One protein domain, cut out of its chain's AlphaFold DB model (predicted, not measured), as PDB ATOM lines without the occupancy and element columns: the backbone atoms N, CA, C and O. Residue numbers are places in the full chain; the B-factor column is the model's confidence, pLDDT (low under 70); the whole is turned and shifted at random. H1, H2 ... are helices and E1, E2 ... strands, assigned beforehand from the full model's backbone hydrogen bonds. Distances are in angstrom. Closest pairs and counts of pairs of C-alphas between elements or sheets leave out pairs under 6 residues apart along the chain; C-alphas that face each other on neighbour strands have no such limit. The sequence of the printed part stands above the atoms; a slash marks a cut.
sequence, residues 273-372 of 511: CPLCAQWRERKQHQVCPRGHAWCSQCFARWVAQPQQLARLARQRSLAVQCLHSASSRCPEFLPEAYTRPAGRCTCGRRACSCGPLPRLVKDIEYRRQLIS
ATOM      1  N   CYS A 273     -35.442 -28.395 -11.026       96.44
ATOM      2  CA  CYS A 273     -36.693 -27.996 -11.665       96.44
ATOM      3  C   CYS A 273     -37.854 -28.090 -10.657       96.44
ATOM      4  O   CYS A 273     -38.105 -29.187 -10.154       96.44
ATOM      5  N   PRO A 274     -38.629 -27.015 -10.410       94.50
ATOM      6  CA  PRO A 274     -39.693 -27.027  -9.400       94.50
ATOM      7  C   PRO A 274     -40.890 -27.918  -9.770       94.50
ATOM      8  O   PRO A 274     -41.746 -28.171  -8.932       94.50
ATOM      9  N   LEU A 275     -40.970 -28.387 -11.019       94.19
ATOM     10  CA  LEU A 275     -42.119 -29.140 -11.534       94.19
ATOM     11  C   LEU A 275     -41.919 -30.647 -11.478       94.19
ATOM     12  O   LEU A 275     -42.852 -31.375 -11.167       94.19
ATOM     13  N   CYS A 276     -40.721 -31.122 -11.825       96.06
ATOM     14  CA  CYS A 276     -40.388 -32.544 -11.753       96.06
ATOM     15  C   CYS A 276     -39.492 -32.896 -10.567       96.06
ATOM     16  O   CYS A 276     -39.169 -34.066 -10.416       96.06
ATOM     17  N   ALA A 277     -39.060 -31.910  -9.770       96.06
ATOM     18  CA  ALA A 277     -38.139 -32.089  -8.647       96.06
ATOM     19  C   ALA A 277     -36.829 -32.819  -9.017       96.06
ATOM     20  O   ALA A 277     -36.201 -33.457  -8.178       96.06
ATOM     21  N   GLN A 278     -36.398 -32.714 -10.279       95.25
ATOM     22  CA  GLN A 278     -35.149 -33.303 -10.767       95.25
ATOM     23  C   GLN A 278     -34.107 -32.223 -11.040       95.25
ATOM     24  O   GLN A 278     -34.434 -31.136 -11.533       95.25
ATOM     25  N   TRP A 279     -32.845 -32.554 -10.767       93.69
ATOM     26  CA  TRP A 279     -31.703 -31.753 -11.188       93.69
ATOM     27  C   TRP A 279     -31.536 -31.852 -12.697       93.69
ATOM     28  O   TRP A 279     -31.530 -32.938 -13.273       93.69
ATOM     29  N   ARG A 280     -31.460 -30.698 -13.349       96.00
ATOM     30  CA  ARG A 280     -31.330 -30.578 -14.799       96.00
ATOM     31  C   ARG A 280     -30.178 -29.655 -15.121       96.00
ATOM     32  O   ARG A 280     -29.914 -28.709 -14.383       96.00
ATOM     33  N   GLU A 281     -29.527 -29.900 -16.249       95.12
ATOM     34  CA  GLU A 281     -28.495 -29.000 -16.745       95.12
ATOM     35  C   GLU A 281     -29.069 -27.597 -16.971       95.12
ATOM     36  O   GLU A 281     -30.161 -27.435 -17.526       95.12
ATOM     37  N   ARG A 282     -28.310 -26.563 -16.610       95.06
ATOM     38  CA  ARG A 282     -28.735 -25.164 -16.732       95.06
ATOM     39  C   ARG A 282     -29.026 -24.769 -18.184       95.06
ATOM     40  O   ARG A 282     -29.915 -23.965 -18.422       95.06
ATOM     41  N   LYS A 283     -28.392 -25.421 -19.171       94.88
ATOM     42  CA  LYS A 283     -28.696 -25.247 -20.609       94.88
ATOM     43  C   LYS A 283     -30.117 -25.677 -21.003       94.88
ATOM     44  O   LYS A 283     -30.637 -25.235 -22.019       94.88
ATOM     45  N   GLN A 284     -30.732 -26.566 -20.222       93.75
ATOM     46  CA  GLN A 284     -32.117 -27.009 -20.409       93.75
ATOM     47  C   GLN A 284     -33.104 -26.155 -19.610       93.75
ATOM     48  O   GLN A 284     -34.311 -26.416 -19.658       93.75
ATOM     49  N   HIS A 285     -32.614 -25.174 -18.848       94.12
ATOM     50  CA  HIS A 285     -33.472 -24.277 -18.103       94.12
ATOM     51  C   HIS A 285     -34.170 -23.306 -19.052       94.12
ATOM     52  O   HIS A 285     -33.673 -22.941 -20.115       94.12
ATOM     53  N   GLN A 286     -35.360 -22.902 -18.668       96.19
ATOM     54  CA  GLN A 286     -36.078 -21.804 -19.271       96.19
ATOM     55  C   GLN A 286     -36.490 -20.893 -18.133       96.19
ATOM     56  O   GLN A 286     -36.983 -21.378 -17.114       96.19
ATOM     57  N   VAL A 287     -36.251 -19.596 -18.298       96.44
ATOM     58  CA  VAL A 287     -36.457 -18.606 -17.245       96.44
ATOM     59  C   VAL A 287     -37.352 -17.504 -17.780       96.44
ATOM     60  O   VAL A 287     -37.089 -16.950 -18.843       96.44
ATOM     61  N   CYS A 288     -38.428 -17.180 -17.071       96.88
ATOM     62  CA  CYS A 288     -39.239 -16.024 -17.442       96.88
ATOM     63  C   CYS A 288     -38.529 -14.706 -17.073       96.88
ATOM     64  O   CYS A 288     -37.633 -14.716 -16.231       96.88
ATOM     65  N   PRO A 289     -38.970 -13.547 -17.595       96.31
ATOM     66  CA  PRO A 289     -38.384 -12.246 -17.243       96.31
ATOM     67  C   PRO A 289     -38.348 -11.927 -15.735       96.31
ATOM     68  O   PRO A 289     -37.526 -11.135 -15.294       96.31
ATOM     69  N   ARG A 290     -39.206 -12.568 -14.927       95.88
ATOM     70  CA  ARG A 290     -39.235 -12.442 -13.456       95.88
ATOM     71  C   ARG A 290     -38.390 -13.475 -12.703       95.88
ATOM     72  O   ARG A 290     -38.493 -13.562 -11.486       95.88
ATOM     73  N   GLY A 291     -37.603 -14.291 -13.398       95.81
ATOM     74  CA  GLY A 291     -36.703 -15.261 -12.770       95.81
ATOM     75  C   GLY A 291     -37.329 -16.614 -12.416       95.81
ATOM     76  O   GLY A 291     -36.629 -17.480 -11.897       95.81
ATOM     77  N   HIS A 292     -38.611 -16.856 -12.718       96.00
ATOM     78  CA  HIS A 292     -39.184 -18.195 -12.549       96.00
ATOM     79  C   HIS A 292     -38.536 -19.159 -13.543       96.00
ATOM     80  O   HIS A 292     -38.551 -18.885 -14.742       96.00
ATOM     81  N   ALA A 293     -38.018 -20.284 -13.052       95.81
ATOM     82  CA  ALA A 293     -37.276 -21.247 -13.853       95.81
ATOM     83  C   ALA A 293     -37.944 -22.627 -13.883       95.81
ATOM     84  O   ALA A 293     -38.556 -23.064 -12.909       95.81
ATOM     85  N   TRP A 294     -37.798 -23.337 -14.997       96.75
ATOM     86  CA  TRP A 294     -38.239 -24.723 -15.173       96.75
ATOM     87  C   TRP A 294     -37.424 -25.403 -16.274       96.75
ATOM     88  O   TRP A 294     -36.743 -24.739 -17.054       96.75
ATOM     89  N   CYS A 295     -37.468 -26.734 -16.362       96.88
ATOM     90  CA  CYS A 295     -36.793 -27.441 -17.450       96.88
ATOM     91  C   CYS A 295     -37.637 -27.448 -18.729       96.88
ATOM     92  O   CYS A 295     -38.871 -27.474 -18.686       96.88
ATOM     93  N   SER A 296     -36.962 -27.461 -19.878       95.75
ATOM     94  CA  SER A 296     -37.582 -27.462 -21.207       95.75
ATOM     95  C   SER A 296     -38.572 -28.614 -21.412       95.75
ATOM     96  O   SER A 296     -39.603 -28.426 -22.053       95.75
ATOM     97  N   GLN A 297     -38.314 -29.785 -20.819       94.94
ATOM     98  CA  GLN A 297     -39.215 -30.941 -20.892       94.94
ATOM     99  C   GLN A 297     -40.533 -30.696 -20.149       94.94
ATOM    100  O   GLN A 297     -41.607 -30.941 -20.701       94.94
ATOM    101  N   CYS A 298     -40.476 -30.193 -18.912       96.19
ATOM    102  CA  CYS A 298     -41.683 -29.871 -18.153       96.19
ATOM    103  C   CYS A 298     -42.476 -28.742 -18.814       96.19
ATOM    104  O   CYS A 298     -43.701 -28.817 -18.868       96.19
ATOM    105  N   PHE A 299     -41.789 -27.745 -19.375       96.50
ATOM    106  CA  PHE A 299     -42.438 -26.706 -20.168       96.50
ATOM    107  C   PHE A 299     -43.163 -27.275 -21.381       96.50
ATOM    108  O   PHE A 299     -44.335 -26.976 -21.585       96.50
ATOM    109  N   ALA A 300     -42.499 -28.131 -22.161       95.06
ATOM    110  CA  ALA A 300     -43.091 -28.732 -23.350       95.06
ATOM    111  C   ALA A 300     -44.349 -29.540 -23.014       95.06
ATOM    112  O   ALA A 300     -45.372 -29.384 -23.677       95.06
ATOM    113  N   ARG A 301     -44.305 -30.339 -21.939       95.00
ATOM    114  CA  ARG A 301     -45.476 -31.079 -21.441       95.00
ATOM    115  C   ARG A 301     -46.610 -30.145 -21.027       95.00
ATOM    116  O   ARG A 301     -47.761 -30.420 -21.348       95.00
ATOM    117  N   TRP A 302     -46.298 -29.049 -20.338       96.12
ATOM    118  CA  TRP A 302     -47.303 -28.072 -19.933       96.12
ATOM    119  C   TRP A 302     -47.942 -27.358 -21.131       96.12
ATOM    120  O   TRP A 302     -49.166 -27.299 -21.219       96.12
ATOM    121  N   VAL A 303     -47.149 -26.874 -22.093       97.06
ATOM    122  CA  VAL A 303     -47.686 -26.210 -23.293       97.06
ATOM    123  C   VAL A 303     -48.488 -27.183 -24.166       97.06
ATOM    124  O   VAL A 303     -49.453 -26.781 -24.812       97.06
ATOM    125  N   ALA A 304     -48.131 -28.470 -24.167       95.81
ATOM    126  CA  ALA A 304     -48.861 -29.510 -24.886       95.81
ATOM    127  C   ALA A 304     -50.208 -29.894 -24.243       95.81
ATOM    128  O   ALA A 304     -50.930 -30.718 -24.807       95.81
ATOM    129  N   GLN A 305     -50.582 -29.317 -23.094       96.50
ATOM    130  CA  GLN A 305     -51.901 -29.547 -22.506       96.50
ATOM    131  C   GLN A 305     -53.015 -29.009 -23.426       96.50
ATOM    132  O   GLN A 305     -52.891 -27.895 -23.947       96.50
ATOM    133  N   PRO A 306     -54.144 -29.728 -23.591       96.62
ATOM    134  CA  PRO A 306     -55.232 -29.317 -24.483       96.62
ATOM    135  C   PRO A 306     -55.750 -27.895 -24.237       96.62
ATOM    136  O   PRO A 306     -56.047 -27.174 -25.190       96.62
ATOM    137  N   GLN A 307     -55.819 -27.453 -22.975       96.00
ATOM    138  CA  GLN A 307     -56.278 -26.100 -22.640       96.00
ATOM    139  C   GLN A 307     -55.304 -25.025 -23.140       96.00
ATOM    140  O   GLN A 307     -55.740 -23.989 -23.648       96.00
ATOM    141  N   GLN A 308     -53.993 -25.268 -23.026       96.50
ATOM    142  CA  GLN A 308     -52.975 -24.340 -23.522       96.50
ATOM    143  C   GLN A 308     -52.968 -24.312 -25.049       96.50
ATOM    144  O   GLN A 308     -52.966 -23.237 -25.640       96.50
ATOM    145  N   LEU A 309     -53.079 -25.471 -25.700       96.88
ATOM    146  CA  LEU A 309     -53.161 -25.560 -27.158       96.88
ATOM    147  C   LEU A 309     -54.378 -24.825 -27.719       96.88
ATOM    148  O   LEU A 309     -54.244 -24.047 -28.660       96.88
ATOM    149  N   ALA A 310     -55.551 -25.000 -27.108       96.25
ATOM    150  CA  ALA A 310     -56.756 -24.271 -27.496       96.25
ATOM    151  C   ALA A 310     -56.589 -22.751 -27.318       96.25
ATOM    152  O   ALA A 310     -57.072 -21.968 -28.142       96.25
ATOM    153  N   ARG A 311     -55.887 -22.321 -26.260       96.62
ATOM    154  CA  ARG A 311     -55.572 -20.909 -26.022       96.62
ATOM    155  C   ARG A 311     -54.627 -20.353 -27.087       96.62
ATOM    156  O   ARG A 311     -54.929 -19.301 -27.644       96.62
ATOM    157  N   LEU A 312     -53.546 -21.064 -27.399       97.25
ATOM    158  CA  LEU A 312     -52.579 -20.670 -28.426       97.25
ATOM    159  C   LEU A 312     -53.223 -20.606 -29.811       97.25
ATOM    160  O   LEU A 312     -53.050 -19.627 -30.533       97.25
ATOM    161  N   ALA A 313     -54.046 -21.602 -30.150       97.12
ATOM    162  CA  ALA A 313     -54.799 -21.615 -31.396       97.12
ATOM    163  C   ALA A 313     -55.758 -20.419 -31.493       97.12
ATOM    164  O   ALA A 313     -55.804 -19.738 -32.515       97.12
ATOM    165  N   ARG A 314     -56.472 -20.092 -30.408       96.06
ATOM    166  CA  ARG A 314     -57.357 -18.918 -30.361       96.06
ATOM    167  C   ARG A 314     -56.589 -17.602 -30.498       96.06
ATOM    168  O   ARG A 314     -57.057 -16.694 -31.174       96.06
ATOM    169  N   GLN A 315     -55.433 -17.497 -29.847       96.75
ATOM    170  CA  GLN A 315     -54.577 -16.309 -29.895       96.75
ATOM    171  C   GLN A 315     -53.791 -16.191 -31.207       96.75
ATOM    172  O   GLN A 315     -53.252 -15.124 -31.486       96.75
ATOM    173  N   ARG A 316     -53.720 -17.266 -32.009       97.31
ATOM    174  CA  ARG A 316     -52.953 -17.342 -33.266       97.31
ATOM    175  C   ARG A 316     -51.489 -16.932 -33.071       97.31
ATOM    176  O   ARG A 316     -50.856 -16.357 -33.955       97.31
ATOM    177  N   SER A 317     -50.961 -17.239 -31.892       97.12
ATOM    178  CA  SER A 317     -49.601 -16.947 -31.457       97.12
ATOM    179  C   SER A 317     -49.092 -18.105 -30.611       97.12
ATOM    180  O   SER A 317     -49.875 -18.838 -30.014       97.12
ATOM    181  N   LEU A 318     -47.771 -18.277 -30.577       97.75
ATOM    182  CA  LEU A 318     -47.093 -19.243 -29.712       97.75
ATOM    183  C   LEU A 318     -46.638 -18.622 -28.383       97.75
ATOM    184  O   LEU A 318     -45.955 -19.288 -27.602       97.75
ATOM    185  N   ALA A 319     -46.972 -17.353 -28.136       97.31
ATOM    186  CA  ALA A 319     -46.703 -16.698 -26.870       97.31
ATOM    187  C   ALA A 319     -47.628 -17.284 -25.799       97.31
ATOM    188  O   ALA A 319     -48.844 -17.335 -25.963       97.31
ATOM    189  N   VAL A 320     -47.045 -17.732 -24.693       96.88
ATOM    190  CA  VAL A 320     -47.766 -18.361 -23.578       96.88
ATOM    191  C   VAL A 320     -47.561 -17.532 -22.320       96.88
ATOM    192  O   VAL A 320     -46.569 -16.822 -22.195       96.88
ATOM    193  N   GLN A 321     -48.472 -17.617 -21.357       96.44
ATOM    194  CA  GLN A 321     -48.208 -17.036 -20.039       96.44
ATOM    195  C   GLN A 321     -47.141 -17.845 -19.300       96.44
ATOM    196  O   GLN A 321     -46.977 -19.040 -19.541       96.44
ATOM    197  N   CYS A 322     -46.418 -17.197 -18.390       96.50
ATOM    198  CA  CYS A 322     -45.535 -17.894 -17.464       96.50
ATOM    199  C   CYS A 322     -46.296 -19.009 -16.729       96.50
ATOM    200  O   CYS A 322     -47.416 -18.798 -16.271       96.50
ATOM    201  N   LEU A 323     -45.663 -20.170 -16.547       94.31
ATOM    202  CA  LEU A 323     -46.264 -21.319 -15.866       94.31
ATOM    203  C   LEU A 323     -46.763 -21.000 -14.447       94.31
ATOM    204  O   LEU A 323     -47.752 -21.558 -13.980       94.31
ATOM    205  N   HIS A 324     -46.093 -20.067 -13.772       91.25
ATOM    206  CA  HIS A 324     -46.455 -19.624 -12.431       91.25
ATOM    207  C   HIS A 324     -47.589 -18.581 -12.426       91.25
ATOM    208  O   HIS A 324     -47.866 -17.969 -11.397       91.25
ATOM    209  N   SER A 325     -48.284 -18.355 -13.547       86.06
ATOM    210  CA  SER A 325     -49.426 -17.433 -13.593       86.06
ATOM    211  C   SER A 325     -50.557 -17.855 -12.650       86.06
ATOM    212  O   SER A 325     -51.251 -16.994 -12.116       86.06
ATOM    213  N   ALA A 326     -50.732 -19.160 -12.416       80.50
ATOM    214  CA  ALA A 326     -51.759 -19.679 -11.515       80.50
ATOM    215  C   ALA A 326     -51.376 -19.546 -10.030       80.50
ATOM    216  O   ALA A 326     -52.226 -19.203  -9.214       80.50
ATOM    217  N   SER A 327     -50.111 -19.795  -9.680       84.62
ATOM    218  CA  SER A 327     -49.649 -19.841  -8.287       84.62
ATOM    219  C   SER A 327     -49.103 -18.505  -7.779       84.62
ATOM    220  O   SER A 327     -49.457 -18.085  -6.683       84.62
ATOM    221  N   SER A 328     -48.281 -17.807  -8.570       80.81
ATOM    222  CA  SER A 328     -47.631 -16.545  -8.176       80.81
ATOM    223  C   SER A 328     -48.189 -15.314  -8.895       80.81
ATOM    224  O   SER A 328     -47.634 -14.223  -8.770       80.81
ATOM    225  N   ARG A 329     -49.282 -15.472  -9.662       92.06
ATOM    226  CA  ARG A 329     -49.890 -14.408 -10.488       92.06
ATOM    227  C   ARG A 329     -48.869 -13.701 -11.382       92.06
ATOM    228  O   ARG A 329     -48.990 -12.508 -11.637       92.06
ATOM    229  N   CYS A 330     -47.859 -14.429 -11.862       94.56
ATOM    230  CA  CYS A 330     -46.863 -13.881 -12.773       94.56
ATOM    231  C   CYS A 330     -47.555 -13.386 -14.063       94.56
ATOM    232  O   CYS A 330     -48.064 -14.223 -14.813       94.56
ATOM    233  N   PRO A 331     -47.576 -12.066 -14.348       93.81
ATOM    234  CA  PRO A 331     -48.290 -11.516 -15.501       93.81
ATOM    235  C   PRO A 331     -47.499 -11.655 -16.809       93.81
ATOM    236  O   PRO A 331     -48.035 -11.387 -17.882       93.81
ATOM    237  N   GLU A 332     -46.230 -12.064 -16.723       96.81
ATOM    238  CA  GLU A 332     -45.331 -12.136 -17.871       96.81
ATOM    239  C   GLU A 332     -45.814 -13.131 -18.927       96.81
ATOM    240  O   GLU A 332     -46.127 -14.293 -18.633       96.81
ATOM    241  N   PHE A 333     -45.787 -12.678 -20.178       96.50
ATOM    242  CA  PHE A 333     -45.918 -13.530 -21.348       96.50
ATOM    243  C   PHE A 333     -44.532 -13.941 -21.830       96.50
ATOM    244  O   PHE A 333     -43.646 -13.118 -22.049       96.50
ATOM    245  N   LEU A 334     -44.350 -15.241 -21.998       96.88
ATOM    246  CA  LEU A 334     -43.156 -15.817 -22.576       96.88
ATOM    247  C   LEU A 334     -43.205 -15.632 -24.094       96.88
ATOM    248  O   LEU A 334     -44.219 -15.972 -24.719       96.88
ATOM    249  N   PRO A 335     -42.123 -15.128 -24.706       97.31
ATOM    250  CA  PRO A 335     -42.067 -14.982 -26.148       97.31
ATOM    251  C   PRO A 335     -42.087 -16.352 -26.831       97.31
ATOM    252  O   PRO A 335     -41.724 -17.382 -26.262       97.31
ATOM    253  N   GLU A 336     -42.453 -16.365 -28.110       97.50
ATOM    254  CA  GLU A 336     -42.598 -17.600 -28.892       97.50
ATOM    255  C   GLU A 336     -41.324 -18.445 -28.987       97.50
ATOM    256  O   GLU A 336     -41.392 -19.645 -29.253       97.50
ATOM    257  N   ALA A 337     -40.163 -17.826 -28.758       96.38
ATOM    258  CA  ALA A 337     -38.869 -18.492 -28.714       96.38
ATOM    259  C   ALA A 337     -38.804 -19.616 -27.664       96.38
ATOM    260  O   ALA A 337     -38.017 -20.541 -27.834       96.38
ATOM    261  N   TYR A 338     -39.651 -19.584 -26.628       96.00
ATOM    262  CA  TYR A 338     -39.750 -20.653 -25.628       96.00
ATOM    263  C   TYR A 338     -40.561 -21.847 -26.141       96.00
ATOM    264  O   TYR A 338     -40.174 -23.003 -25.954       96.00
ATOM    265  N   THR A 339     -41.679 -21.571 -26.816       96.56
ATOM    266  CA  THR A 339     -42.635 -22.581 -27.291       96.56
ATOM    267  C   THR A 339     -42.165 -23.289 -28.558       96.56
ATOM    268  O   THR A 339     -42.384 -24.490 -28.707       96.56
ATOM    269  N   ARG A 340     -41.481 -22.589 -29.474       95.75
ATOM    270  CA  ARG A 340     -41.016 -23.194 -30.736       95.75
ATOM    271  C   ARG A 340     -40.103 -24.410 -30.519       95.75
ATOM    272  O   ARG A 340     -40.377 -25.437 -31.131       95.75
ATOM    273  N   PRO A 341     -39.062 -24.366 -29.659       94.38
ATOM    274  CA  PRO A 341     -38.250 -25.543 -29.347       94.38
ATOM    275  C   PRO A 341     -39.065 -26.695 -28.758       94.38
ATOM    276  O   PRO A 341     -38.827 -27.842 -29.117       94.38
ATOM    277  N   ALA A 342     -40.054 -26.393 -27.909       93.56
ATOM    278  CA  ALA A 342     -40.931 -27.395 -27.306       93.56
ATOM    279  C   ALA A 342     -41.835 -28.107 -28.329       93.56
ATOM    280  O   ALA A 342     -42.198 -29.262 -28.127       93.56
ATOM    281  N   GLY A 343     -42.181 -27.436 -29.432       92.06
ATOM    282  CA  GLY A 343     -42.927 -28.024 -30.543       92.06
ATOM    283  C   GLY A 343     -42.062 -28.630 -31.650       92.06
ATOM    284  O   GLY A 343     -42.606 -29.055 -32.667       92.06
ATOM    285  N   ARG A 344     -40.730 -28.691 -31.512       89.44
ATOM    286  CA  ARG A 344     -39.908 -29.384 -32.516       89.44
ATOM    287  C   ARG A 344     -40.114 -30.887 -32.386       89.44
ATOM    288  O   ARG A 344     -39.735 -31.488 -31.387       89.44
ATOM    289  N   CYS A 345     -40.661 -31.504 -33.429       86.38
ATOM    290  CA  CYS A 345     -40.566 -32.950 -33.553       86.38
ATOM    291  C   CYS A 345     -39.140 -33.357 -33.930       86.38
ATOM    292  O   CYS A 345     -38.583 -32.830 -34.891       86.38
ATOM    293  N   THR A 346     -38.594 -34.356 -33.243       80.75
ATOM    294  CA  THR A 346     -37.306 -34.991 -33.575       80.75
ATOM    295  C   THR A 346     -37.368 -35.900 -34.806       80.75
ATOM    296  O   THR A 346     -36.354 -36.182 -35.426       80.75
ATOM    297  N   CYS A 347     -38.560 -36.327 -35.205       84.06
ATOM    298  CA  CYS A 347     -38.823 -37.243 -36.314       84.06
ATOM    299  C   CYS A 347     -38.513 -36.711 -37.728       84.06
ATOM    300  O   CYS A 347     -38.562 -37.490 -38.677       84.06
ATOM    301  N   GLY A 348     -38.343 -35.397 -37.923       72.56
ATOM    302  CA  GLY A 348     -38.089 -34.771 -39.234       72.56
ATOM    303  C   GLY A 348     -39.223 -34.825 -40.280       72.56
ATOM    304  O   GLY A 348     -39.179 -34.082 -41.258       72.56
ATOM    305  N   ARG A 349     -40.271 -35.644 -40.107       77.50
ATOM    306  CA  ARG A 349     -41.343 -35.801 -41.114       77.50
ATOM    307  C   ARG A 349     -42.351 -34.644 -41.073       77.50
ATOM    308  O   ARG A 349     -42.796 -34.208 -40.004       77.50
ATOM    309  N   ARG A 350     -42.776 -34.161 -42.251       60.59
ATOM    310  CA  ARG A 350     -43.833 -33.133 -42.363       60.59
ATOM    311  C   ARG A 350     -45.161 -33.628 -41.783       60.59
ATOM    312  O   ARG A 350     -45.720 -32.917 -40.952       60.59
ATOM    313  N   ALA A 351     -45.568 -34.854 -42.115       69.81
ATOM    314  CA  ALA A 351     -46.821 -35.499 -41.700       69.81
ATOM    315  C   ALA A 351     -46.685 -36.384 -40.443       69.81
ATOM    316  O   ALA A 351     -47.296 -37.440 -40.333       69.81
ATOM    317  N   CYS A 352     -45.825 -36.001 -39.504       77.06
ATOM    318  CA  CYS A 352     -45.646 -36.774 -38.284       77.06
ATOM    319  C   CYS A 352     -46.814 -36.602 -37.291       77.06
ATOM    320  O   CYS A 352     -47.234 -35.480 -37.015       77.06
ATOM    321  N   SER A 353     -47.244 -37.710 -36.678       78.06
ATOM    322  CA  SER A 353     -48.250 -37.814 -35.604       78.06
ATOM    323  C   SER A 353     -47.721 -37.495 -34.190       78.06
ATOM    324  O   SER A 353     -48.325 -37.873 -33.193       78.06
ATOM    325  N   CYS A 354     -46.612 -36.765 -34.082       79.94
ATOM    326  CA  CYS A 354     -45.812 -36.435 -32.882       79.94
ATOM    327  C   CYS A 354     -46.509 -35.537 -31.848       79.94
ATOM    328  O   CYS A 354     -45.866 -34.882 -31.027       79.94
ATOM    329  N   GLY A 355     -47.830 -35.501 -31.881       90.62
ATOM    330  CA  GLY A 355     -48.658 -34.762 -30.959       90.62
ATOM    331  C   GLY A 355     -49.138 -33.419 -31.509       90.62
ATOM    332  O   GLY A 355     -48.703 -32.937 -32.561       90.62
ATOM    333  N   PRO A 356     -50.074 -32.800 -30.784       94.06
ATOM    334  CA  PRO A 356     -50.778 -31.611 -31.247       94.06
ATOM    335  C   PRO A 356     -49.935 -30.324 -31.187       94.06
ATOM    336  O   PRO A 356     -50.161 -29.425 -31.995       94.06
ATOM    337  N   LEU A 357     -48.936 -30.226 -30.296       95.00
ATOM    338  CA  LEU A 357     -48.081 -29.033 -30.195       95.00
ATOM    339  C   LEU A 357     -47.190 -28.830 -31.439       95.00
ATOM    340  O   LEU A 357     -47.239 -27.737 -32.008       95.00
ATOM    341  N   PRO A 358     -46.429 -29.834 -31.928       94.06
ATOM    342  CA  PRO A 358     -45.671 -29.689 -33.172       94.06
ATOM    343  C   PRO A 358     -46.523 -29.312 -34.385       94.06
ATOM    344  O   PRO A 358     -46.089 -28.512 -35.214       94.06
ATOM    345  N   ARG A 359     -47.742 -29.862 -34.480       93.25
ATOM    346  CA  ARG A 359     -48.699 -29.502 -35.532       93.25
ATOM    347  C   ARG A 359     -49.101 -28.031 -35.429       93.25
ATOM    348  O   ARG A 359     -48.960 -27.306 -36.404       93.25
ATOM    349  N   LEU A 360     -49.494 -27.568 -34.241       95.50
ATOM    350  CA  LEU A 360     -49.889 -26.173 -34.028       95.50
ATOM    351  C   LEU A 360     -48.752 -25.178 -34.327       95.50
ATOM    352  O   LEU A 360     -49.002 -24.129 -34.917       95.50
ATOM    353  N   VAL A 361     -47.507 -25.501 -33.952       95.69
ATOM    354  CA  VAL A 361     -46.333 -24.670 -34.284       95.69
ATOM    355  C   VAL A 361     -46.176 -24.534 -35.798       95.69
ATOM    356  O   VAL A 361     -46.082 -23.410 -36.293       95.69
ATOM    357  N   LYS A 362     -46.223 -25.655 -36.531       93.50
ATOM    358  CA  LYS A 362     -46.168 -25.657 -38.000       93.50
ATOM    359  C   LYS A 362     -47.319 -24.860 -38.612       93.50
ATOM    360  O   LYS A 362     -47.080 -24.066 -39.515       93.50
ATOM    361  N   ASP A 363     -48.539 -25.022 -38.105       95.75
ATOM    362  CA  ASP A 363     -49.718 -24.336 -38.635       95.75
ATOM    363  C   ASP A 363     -49.631 -22.812 -38.426       95.75
ATOM    364  O   ASP A 363     -49.957 -22.044 -39.331       95.75
ATOM    365  N   ILE A 364     -49.132 -22.342 -37.273       97.44
ATOM    366  CA  ILE A 364     -48.914 -20.906 -37.011       97.44
ATOM    367  C   ILE A 364     -47.786 -20.343 -37.891       97.44
ATOM    368  O   ILE A 364     -47.889 -19.219 -38.389       97.44
ATOM    369  N   GLU A 365     -46.710 -21.097 -38.111       96.00
ATOM    370  CA  GLU A 365     -45.639 -20.692 -39.029       96.00
ATOM    371  C   GLU A 365     -46.129 -20.637 -40.480       96.00
ATOM    372  O   GLU A 365     -45.874 -19.658 -41.185       96.00
ATOM    373  N   TYR A 366     -46.903 -21.631 -40.910       96.56
ATOM    374  CA  TYR A 366     -47.484 -21.679 -42.246       96.56
ATOM    375  C   TYR A 366     -48.497 -20.548 -42.467       96.56
ATOM    376  O   TYR A 366     -48.440 -19.855 -43.482       96.56
ATOM    377  N   ARG A 367     -49.339 -20.255 -41.468       97.25
ATOM    378  CA  ARG A 367     -50.211 -19.071 -41.440       97.25
ATOM    379  C   ARG A 367     -49.428 -17.783 -41.712       97.25
ATOM    380  O   ARG A 367     -49.862 -16.970 -42.526       97.25
ATOM    381  N   ARG A 368     -48.278 -17.575 -41.059       97.38
ATOM    382  CA  ARG A 368     -47.443 -16.376 -41.279       97.38
ATOM    383  C   ARG A 368     -46.913 -16.296 -42.699       97.38
ATOM    384  O   ARG A 368     -46.934 -15.218 -43.285       97.38
ATOM    385  N   GLN A 369     -46.473 -17.425 -43.251       97.69
ATOM    386  CA  GLN A 369     -46.006 -17.488 -44.635       97.69
ATOM    387  C   GLN A 369     -47.126 -17.114 -45.611       97.69
ATOM    388  O   GLN A 369     -46.901 -16.301 -46.502       97.69
ATOM    389  N   LEU A 370     -48.341 -17.633 -45.410       97.06
ATOM    390  CA  LEU A 370     -49.510 -17.281 -46.223       97.06
ATOM    391  C   LEU A 370     -49.829 -15.785 -46.141       97.06
ATOM    392  O   LEU A 370     -49.959 -15.130 -47.169       97.06
ATOM    393  N   ILE A 371     -49.865 -15.216 -44.931       97.31
ATOM    394  CA  ILE A 371     -50.097 -13.775 -44.748       97.31
ATOM    395  C   ILE A 371     -49.013 -12.950 -45.460       97.31
ATOM    396  O   ILE A 371     -49.338 -12.004 -46.170       97.31
ATOM    397  N   SER A 372     -47.734 -13.328 -45.345       97.31
ATOM    398  CA  SER A 372     -46.642 -12.615 -46.029       97.31
ATOM    399  C   SER A 372     -46.699 -12.719 -47.559       97.31
ATOM    400  O   SER A 372     -46.259 -11.809 -48.251       97.31
TER     401      SER A 372
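What this domain is: This is residues 273 to 372 of the 511 residues of the protein "Hypothetical protein" of Alexandrium monilatum (UniProt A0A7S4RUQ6). A small strand hairpin, E2 and E3, lies toward one end of the domain, two short helices, H1 and H3, pack about perpendicular in its middle, and the long helix H4 runs beside H2 at the other end. Between H2 and H3 a long loop, residues 316 to 335, folds back on itself, with residues 320 to 321 paired antiparallel to 333 to 334. The printed part has 100 residues, in the order E1 E2 E3 H1 H2 H3 H4, mostly helix, with an antiparallel sheet E2 - E3. It is compact, radius of gyration of the C-alphas 13.9 A, spanning 37 by 28 by 22 A.

Where its parts are: E2 is residues 285 to 287, starting at C-alpha 285 (-33.472, -24.277, -18.103), and E3 is 293 to 295; E1, before them, is 279 to 281. H1 is residues 296 to 303, 10.4 A long, H2 306 to 315, 14.1 A, and H3 336 to 342, 10.1 A. H4, residues 356 to 372, is 24.4 A long and ends at C-alpha 372 (-46.642, -12.615, -46.029).

How they stand to each other: E2 and E3 are an antiparallel hairpin, with N 286 and O 294 within hydrogen-bond range at 2.8 A. E1 pairs with no named strand. H1 and H3 touch at 75 degrees, about perpendicular, closest at the C-alphas of Ala 300 and Ala 342, 4.7 A. H4, with residues 356 to 360 alone, touches H2 at a shallow tilt of 6 degrees, the same way; the closest C-alphas, of Leu 309 and Leu 357, are 6.9 A apart. H3 and H4, a helical hairpin, only just touch, with 3 pairs of C-alphas within 8 A, the closest those of Arg 340 and Val 361, 6.6 A. E1 and H4 are apart. In H1, H2 and H4 every O i to N i+4 pair is within hydrogen-bond range; in H3 1 of 3 is, and 2 of 4 O i to N i+3 pairs.

The domain as a whole: The C-alphas farthest apart, of Ala 277 and Ser 372, are 43.0 A apart. The printed part has no cut; the links H2 to H3 and H3 to H4 are long. Mean pLDDT of the printed part is 93.3, with residues 350 to 351 under 70.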